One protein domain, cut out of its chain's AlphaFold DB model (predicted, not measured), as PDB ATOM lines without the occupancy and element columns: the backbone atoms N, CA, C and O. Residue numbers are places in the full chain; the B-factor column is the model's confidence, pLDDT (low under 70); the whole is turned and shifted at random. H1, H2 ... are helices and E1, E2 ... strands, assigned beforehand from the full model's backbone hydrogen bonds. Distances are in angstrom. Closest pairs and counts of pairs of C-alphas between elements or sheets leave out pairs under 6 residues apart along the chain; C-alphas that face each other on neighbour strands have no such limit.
ATOM      1  N   VAL A   2      38.217 -56.299  80.213       48.47
ATOM      2  CA  VAL A   2      39.218 -55.636  79.366       48.47
ATOM      3  C   VAL A   2      38.442 -54.607  78.559       48.47
ATOM      4  O   VAL A   2      37.580 -54.987  77.771       48.47
ATOM      5  N   ALA A   3      38.648 -53.326  78.848       52.25
ATOM      6  CA  ALA A   3      38.245 -52.283  77.924       52.25
ATOM      7  C   ALA A   3      39.190 -52.416  76.730       52.25
ATOM      8  O   ALA A   3      40.392 -52.195  76.866       52.25
ATOM      9  N   ASP A   4      38.658 -52.911  75.619       58.41
ATOM     10  CA  ASP A   4      39.344 -52.948  74.336       58.41
ATOM     11  C   ASP A   4      39.451 -51.499  73.850       58.41
ATOM     12  O   ASP A   4      38.554 -50.957  73.201       58.41
ATOM     13  N   GLU A   5      40.494 -50.812  74.310       54.56
ATOM     14  CA  GLU A   5      40.877 -49.501  73.811       54.56
ATOM     15  C   GLU A   5      41.486 -49.697  72.422       54.56
ATOM     16  O   GLU A   5      42.705 -49.714  72.262       54.56
ATOM     17  N   ALA A   6      40.645 -49.801  71.393       61.72
ATOM     18  CA  ALA A   6      41.052 -49.352  70.069       61.72
ATOM     19  C   ALA A   6      41.356 -47.851  70.200       61.72
ATOM     20  O   ALA A   6      40.467 -47.000  70.127       61.72
ATOM     21  N   SER A   7      42.608 -47.540  70.533       65.50
ATOM     22  CA  SER A   7      43.081 -46.187  70.790       65.50
ATOM     23  C   SER A   7      42.768 -45.304  69.583       65.50
ATOM     24  O   SER A   7      42.988 -45.691  68.432       65.50
ATOM     25  N   SER A   8      42.288 -44.081  69.822       68.81
ATOM     26  CA  SER A   8      42.048 -43.103  68.754       68.81
ATOM     27  C   SER A   8      43.298 -42.870  67.894       68.81
ATOM     28  O   SER A   8      43.191 -42.540  66.717       68.81
ATOM     29  N   PHE A   9      44.488 -43.099  68.459       71.06
ATOM     30  CA  PHE A   9      45.750 -43.069  67.729       71.06
ATOM     31  C   PHE A   9      45.873 -44.212  66.711       71.06
ATOM     32  O   PHE A   9      46.115 -43.945  65.537       71.06
ATOM     33  N   GLU A  10      45.635 -45.460  67.121       69.62
ATOM     34  CA  GLU A  10      45.738 -46.641  66.248       69.62
ATOM     35  C   GLU A  10      44.741 -46.560  65.082       69.62
ATOM     36  O   GLU A  10      45.077 -46.825  63.927       69.62
ATOM     37  N   THR A  11      43.531 -46.065  65.354       81.50
ATOM     38  CA  THR A  11      42.534 -45.806  64.301       81.50
ATOM     39  C   THR A  11      42.962 -44.688  63.338       81.50
ATOM     40  O   THR A  11      42.729 -44.798  62.132       81.50
ATOM     41  N   SER A  12      43.638 -43.640  63.827       87.56
ATOM     42  CA  SER A  12      44.162 -42.559  62.981       87.56
ATOM     43  C   SER A  12      45.338 -43.008  62.109       87.56
ATOM     44  O   SER A  12      45.400 -42.638  60.937       87.56
ATOM     45  N   GLU A  13      46.226 -43.854  62.638       90.44
ATOM     46  CA  GLU A  13      47.353 -44.432  61.902       90.44
ATOM     47  C   GLU A  13      46.864 -45.368  60.795       90.44
ATOM     48  O   GLU A  13      47.344 -45.294  59.660       90.44
ATOM     49  N   MET A  14      45.863 -46.203  61.090       92.44
ATOM     50  CA  MET A  14      45.248 -47.078  60.097       92.44
ATOM     51  C   MET A  14      44.585 -46.268  58.974       92.44
ATOM     52  O   MET A  14      44.797 -46.571  57.799       92.44
ATOM     53  N   LEU A  15      43.838 -45.207  59.307       92.62
ATOM     54  CA  LEU A  15      43.227 -44.318  58.313       92.62
ATOM     55  C   LEU A  15      44.282 -43.586  57.472       92.62
ATOM     56  O   LEU A  15      44.146 -43.511  56.253       92.62
ATOM     57  N   ALA A  16      45.339 -43.066  58.100       92.50
ATOM     58  CA  ALA A  16      46.417 -42.372  57.403       92.50
ATOM     59  C   ALA A  16      47.159 -43.316  56.447       92.50
ATOM     60  O   ALA A  16      47.358 -42.979  55.280       92.50
ATOM     61  N   THR A  17      47.495 -44.520  56.919       93.94
ATOM     62  CA  THR A  17      48.106 -45.584  56.109       93.94
ATOM     63  C   THR A  17      47.209 -45.964  54.938       93.94
ATOM     64  O   THR A  17      47.679 -46.058  53.804       93.94
ATOM     65  N   PHE A  18      45.906 -46.129  55.181       93.44
ATOM     66  CA  PHE A  18      44.947 -46.423  54.125       93.44
ATOM     67  C   PHE A  18      44.907 -45.306  53.078       93.44
ATOM     68  O   PHE A  18      45.117 -45.585  51.901       93.44
ATOM     69  N   LEU A  19      44.732 -44.042  53.480       92.88
ATOM     70  CA  LEU A  19      44.719 -42.901  52.557       92.88
ATOM     71  C   LEU A  19      46.019 -42.801  51.748       92.88
ATOM     72  O   LEU A  19      45.957 -42.599  50.534       92.88
ATOM     73  N   ALA A  20      47.172 -42.999  52.390       93.75
ATOM     74  CA  ALA A  20      48.483 -42.995  51.741       93.75
ATOM     75  C   ALA A  20      48.677 -44.161  50.756       93.75
ATOM     76  O   ALA A  20      49.436 -44.028  49.799       93.75
ATOM     77  N   SER A  21      47.985 -45.286  50.961       94.12
ATOM     78  CA  SER A  21      47.987 -46.415  50.021       94.12
ATOM     79  C   SER A  21      47.131 -46.173  48.771       94.12
ATOM     80  O   SER A  21      47.245 -46.913  47.792       94.12
ATOM     81  N   THR A  22      46.280 -45.141  48.780       91.75
ATOM     82  CA  THR A  22      45.468 -44.742  47.624       91.75
ATOM     83  C   THR A  22      46.164 -43.659  46.793       91.75
ATOM     84  O   THR A  22      46.944 -42.872  47.333       91.75
ATOM     85  N   PRO A  23      45.835 -43.520  45.494       90.69
ATOM     86  CA  PRO A  23      46.353 -42.423  44.674       90.69
ATOM     87  C   PRO A  23      45.762 -41.052  45.044       90.69
ATOM     88  O   PRO A  23      46.159 -40.046  44.462       90.69
ATOM     89  N   LEU A  24      44.818 -40.978  45.995       90.25
ATOM     90  CA  LEU A  24      44.070 -39.760  46.301       90.25
ATOM     91  C   LEU A  24      44.997 -38.590  46.646       90.25
ATOM     92  O   LEU A  24      44.846 -37.506  46.087       90.25
ATOM     93  N   LEU A  25      45.965 -38.805  47.541       92.12
ATOM     94  CA  LEU A  25      46.870 -37.746  47.991       92.12
ATOM     95  C   LEU A  25      47.847 -37.327  46.889       92.12
ATOM     96  O   LEU A  25      48.047 -36.132  46.677       92.12
ATOM     97  N   SER A  26      48.428 -38.290  46.168       92.94
ATOM     98  CA  SER A  26      49.391 -38.008  45.100       92.94
ATOM     99  C   SER A  26      48.747 -37.293  43.914       92.94
ATOM    100  O   SER A  26      49.312 -36.316  43.427       92.94
ATOM    101  N   GLU A  27      47.557 -37.722  43.483       92.75
ATOM    102  CA  GLU A  27      46.835 -37.086  42.375       92.75
ATOM    103  C   GLU A  27      46.295 -35.711  42.767       92.75
ATOM    104  O   GLU A  27      46.487 -34.749  42.022       92.75
ATOM    105  N   SER A  28      45.722 -35.572  43.971       91.88
ATOM    106  CA  SER A  28      45.277 -34.263  44.473       91.88
ATOM    107  C   SER A  28      46.441 -33.274  44.523       91.88
ATOM    108  O   SER A  28      46.326 -32.148  44.044       91.88
ATOM    109  N   TRP A  29      47.592 -33.698  45.058       92.19
ATOM    110  CA  TRP A  29      48.771 -32.841  45.146       92.19
ATOM    111  C   TRP A  29      49.323 -32.470  43.768       92.19
ATOM    112  O   TRP A  29      49.633 -31.302  43.528       92.19
ATOM    113  N   ARG A  30      49.400 -33.429  42.836       92.38
ATOM    114  CA  ARG A  30      49.830 -33.178  41.453       92.38
ATOM    115  C   ARG A  30      48.923 -32.169  40.749       92.38
ATOM    116  O   ARG A  30      49.419 -31.291  40.039       92.38
ATOM    117  N   LEU A  31      47.607 -32.260  40.933       90.62
ATOM    118  CA  LEU A  31      46.680 -31.317  40.314       90.62
ATOM    119  C   LEU A  31      46.792 -29.922  40.951       90.62
ATOM    120  O   LEU A  31      46.795 -28.922  40.232       90.62
ATOM    121  N   CYS A  32      46.986 -29.835  42.272       89.25
ATOM    122  CA  CYS A  32      47.253 -28.570  42.964       89.25
ATOM    123  C   CYS A  32      48.529 -27.882  42.454       89.25
ATOM    124  O   CYS A  32      48.499 -26.688  42.153       89.25
ATOM    125  N   THR A  33      49.637 -28.616  42.304       88.94
ATOM    126  CA  THR A  33      50.894 -28.045  41.783       88.94
ATOM    127  C   THR A  33      50.757 -27.603  40.330       88.94
ATOM    128  O   THR A  33      51.226 -26.524  39.972       88.94
ATOM    129  N   THR A  34      50.044 -28.379  39.511       88.50
ATOM    130  CA  THR A  34      49.730 -28.010  38.123       88.50
ATOM    131  C   THR A  34      48.941 -26.701  38.077       88.50
ATOM    132  O   THR A  34      49.314 -25.769  37.361       88.50
ATOM    133  N   THR A  35      47.898 -26.595  38.906       85.50
ATOM    134  CA  THR A  35      47.029 -25.413  38.982       85.50
ATOM    135  C   THR A  35      47.793 -24.164  39.431       85.50
ATOM    136  O   THR A  35      47.539 -23.083  38.913       85.50
ATOM    137  N   ALA A  36      48.772 -24.306  40.328       80.44
ATOM    138  CA  ALA A  36      49.599 -23.199  40.816       80.44
ATOM    139  C   ALA A  36      50.552 -22.604  39.757       80.44
ATOM    140  O   ALA A  36      50.982 -21.464  39.897       80.44
ATOM    141  N   THR A  37      50.894 -23.361  38.709       79.50
ATOM    142  CA  THR A  37      51.787 -22.906  37.619       79.50
ATOM    143  C   THR A  37      51.042 -22.427  36.373       79.50
ATOM    144  O   THR A  37      51.647 -21.879  35.450       79.50
ATOM    145  N   SER A  38      49.727 -22.640  36.333       69.25
ATOM    146  CA  SER A  38      48.867 -22.219  35.233       69.25
ATOM    147  C   SER A  38      48.595 -20.706  35.314       69.25
ATOM    148  O   SER A  38      48.513 -20.166  36.419       69.25
ATOM    149  N   PRO A  39      48.435 -19.993  34.179       64.25
ATOM    150  CA  PRO A  39      47.987 -18.598  34.172       64.25
ATOM    151  C   PRO A  39      46.702 -18.420  34.997       64.25
ATOM    152  O   PRO A  39      45.952 -19.389  35.119       64.25
ATOM    153  N   PRO A  40      46.394 -17.204  35.498       60.94
ATOM    154  CA  PRO A  40      45.232 -16.952  36.345       60.94
ATOM    155  C   PRO A  40      43.950 -17.182  35.543       60.94
ATOM    156  O   PRO A  40      43.392 -16.296  34.897       60.94
ATOM    157  N   ARG A  41      43.514 -18.431  35.543       57.62
ATOM    158  CA  ARG A  41      42.230 -18.918  35.082       57.62
ATOM    159  C   ARG A  41      41.679 -19.789  36.201       57.62
ATOM    160  O   ARG A  41      42.417 -20.226  37.081       57.62
ATOM    161  N   SER A  42      40.360 -19.927  36.183       74.38
ATOM    162  CA  SER A  42      39.538 -20.697  37.116       74.38
ATOM    163  C   SER A  42      40.127 -22.065  37.496       74.38
ATOM    164  O   SER A  42      41.046 -22.565  36.856       74.38
ATOM    165  N   PHE A  43      39.521 -22.706  38.493       81.38
ATOM    166  CA  PHE A  43      39.817 -24.079  38.911       81.38
ATOM    167  C   PHE A  43      40.046 -25.065  37.745       81.38
ATOM    168  O   PHE A  43      39.438 -24.951  36.677       81.38
ATOM    169  N   LEU A  44      40.912 -26.054  37.970       86.44
ATOM    170  CA  LEU A  44      41.145 -27.170  37.056       86.44
ATOM    171  C   LEU A  44      40.278 -28.360  37.451       86.44
ATOM    172  O   LEU A  44      40.091 -28.627  38.633       86.44
ATOM    173  N   THR A  45      39.775 -29.079  36.451       87.88
ATOM    174  CA  THR A  45      39.027 -30.330  36.628       87.88
ATOM    175  C   THR A  45      39.731 -31.430  35.851       87.88
ATOM    176  O   THR A  45      40.065 -31.238  34.682       87.88
ATOM    177  N   GLU A  46      39.962 -32.574  36.485       89.75
ATOM    178  CA  GLU A  46      40.626 -33.716  35.864       89.75
ATOM    179  C   GLU A  46      39.956 -35.025  36.290       89.75
ATOM    180  O   GLU A  46      39.669 -35.251  37.467       89.75
ATOM    181  N   GLN A  47      39.696 -35.900  35.320       88.12
ATOM    182  CA  GLN A  47      39.145 -37.222  35.584       88.12
ATOM    183  C   GLN A  47      40.282 -38.189  35.919       88.12
ATOM    184  O   GLN A  47      41.148 -38.460  35.090       88.12
ATOM    185  N   GLY A  48      40.270 -38.712  37.139       82.12
ATOM    186  CA  GLY A  48      41.233 -39.692  37.610       82.12
ATOM    187  C   GLY A  48      40.767 -41.138  37.462       82.12
ATOM    188  O   GLY A  48      39.693 -41.458  36.941       82.12
ATOM    189  N   VAL A  49      41.613 -42.044  37.948       80.75
ATOM    190  CA  VAL A  49      41.370 -43.489  37.908       80.75
ATOM    191  C   VAL A  49      40.171 -43.857  38.786       80.75
ATOM    192  O   VAL A  49      39.981 -43.304  39.868       80.75
ATOM    193  N   GLY A  50      39.360 -44.812  38.326       81.75
ATOM    194  CA  GLY A  50      38.225 -45.325  39.098       81.75
ATOM    195  C   GLY A  50      37.001 -44.406  39.115       81.75
ATOM    196  O   GLY A  50      36.146 -44.565  39.976       81.75
ATOM    197  N   GLY A  51      36.909 -43.452  38.180       84.44
ATOM    198  CA  GLY A  51      35.758 -42.550  38.068       84.44
ATOM    199  C   GLY A  51      35.775 -41.379  39.054       84.44
ATOM    200  O   GLY A  51      34.782 -40.669  39.165       84.44
ATOM    201  N   VAL A  52      36.891 -41.162  39.753       87.94
ATOM    202  CA  VAL A  52      37.078 -40.004  40.635       87.94
ATOM    203  C   VAL A  52      37.319 -38.757  39.788       87.94
ATOM    204  O   VAL A  52      38.143 -38.782  38.879       87.94
ATOM    205  N   VAL A  53      36.635 -37.658  40.096       90.12
ATOM    206  CA  VAL A  53      36.886 -36.346  39.483       90.12
ATOM    207  C   VAL A  53      37.594 -35.464  40.503       90.12
ATOM    208  O   VAL A  53      37.089 -35.248  41.604       90.12
ATOM    209  N   TYR A  54      38.771 -34.970  40.136       90.75
ATOM    210  CA  TYR A  54      39.564 -34.052  40.941       90.75
ATOM    211  C   TYR A  54      39.299 -32.626  40.479       90.75
ATOM    212  O   TYR A  54      39.353 -32.337  39.284       90.75
ATOM    213  N   ILE A  55      39.032 -31.733  41.430       89.25
ATOM    214  CA  ILE A  55      38.832 -30.309  41.163       89.25
ATOM    215  C   ILE A  55      39.812 -29.528  42.031       89.25
ATOM    216  O   ILE A  55      39.735 -29.579  43.258       89.25
ATOM    217  N   ALA A  56      40.750 -28.828  41.399       88.62
ATOM    218  CA  ALA A  56      41.785 -28.061  42.078       88.62
ATOM    219  C   ALA A  56      41.571 -26.565  41.873       88.62
ATOM    220  O   ALA A  56      41.465 -26.077  40.748       88.62
ATOM    221  N   PHE A  57      41.552 -25.826  42.975       84.12
ATOM    222  CA  PHE A  57      41.474 -24.373  42.968       84.12
ATOM    223  C   PHE A  57      42.891 -23.805  43.098       84.12
ATOM    224  O   PHE A  57      43.635 -24.260  43.973       84.12
ATOM    225  N   PRO A  58      43.301 -22.838  42.253       79.94
ATOM    226  CA  PRO A  58      44.597 -22.198  42.415       79.94
ATOM    227  C   PRO A  58      44.668 -21.527  43.783       79.94
ATOM    228  O   PRO A  58      43.715 -20.874  44.217       79.94
ATOM    229  N   GLY A  59      45.828 -21.627  44.429       72.50
ATOM    230  CA  GLY A  59      46.181 -20.707  45.498       72.50
ATOM    231  C   GLY A  59      46.354 -19.327  44.882       72.50
ATOM    232  O   GLY A  59      47.445 -18.991  44.434       72.50
ATOM    233  N   ILE A  60      45.268 -18.556  44.788       66.31
ATOM    234  CA  ILE A  60      45.332 -17.132  44.444       66.31
ATOM    235  C   ILE A  60      46.357 -16.521  45.386       66.31
ATOM    236  O   ILE A  60      46.327 -16.853  46.571       66.31
TER     237      ILE A  60
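Overview. This is residues 2 to 60 of the 118 residues of an uncharacterized protein of Phaseolus angularis (UniProt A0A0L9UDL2). A small hairpin of two strands, E1 and E2, has helix H2 packed on it, nearer to E2; from this little body a long arm, residues 2 to 22 with helix H1, sticks out and makes much of the length. The printed part has 59 residues, with two named helices and two named strands in the order H1, H2, E1, E2, and its class is mixed, helices and strands. The sheet, in the order E1 - E2, is antiparallel. The whole is extended, a rod spanning 59 by 26 by 13 A, with a radius of gyration of the C-alphas of 16.6 A.

Arrangement. E1, residues 44 to 47, and E2, residues 53 to 56, form a hairpin, antiparallel at 161 degrees between their directions. N 44 and O 56 are within hydrogen-bond range at 2.8 A, as are N 54 and O 46 at 2.8 A. H2, residues 24 to 37, has 7 pairs of C-alphas within 8 A of E2, the closest those of Cys 32 and Ala 56 at 5.6 A. H2 has 3 such pairs with E1, the closest those of Thr 35 and Leu 44 at 6.4 A. H1, residues 8 to 21, is close to H2 but not clearly touching; their closest C-alphas, of Leu 19 and Leu 25, are 7.2 A apart. The two run the same way at a steep tilt of 64 degrees. H1 is apart from E1 and from E2. In H1 and H2 every O i to N i+4 pair is within hydrogen-bond range.

Along the chain. E1 measures 10.4 A from first to last C-alpha and E2 10.0 A, ending at C-alpha 56 (41.785, -28.061, 42.078). H2 measures 20.5 A and begins at C-alpha 24 (44.070, -39.760, 46.301). H1 measures 19.9 A and begins at C-alpha 8 (42.048, -43.103, 68.754).

Size, cuts and confidence. The two C-alphas farthest apart, of Val 2 and Pro 39, are 59.1 A apart. The printed part has no cut. No link is long. The pLDDT is under 70 at residues 2 to 8, 10, 38 to 41 and 60.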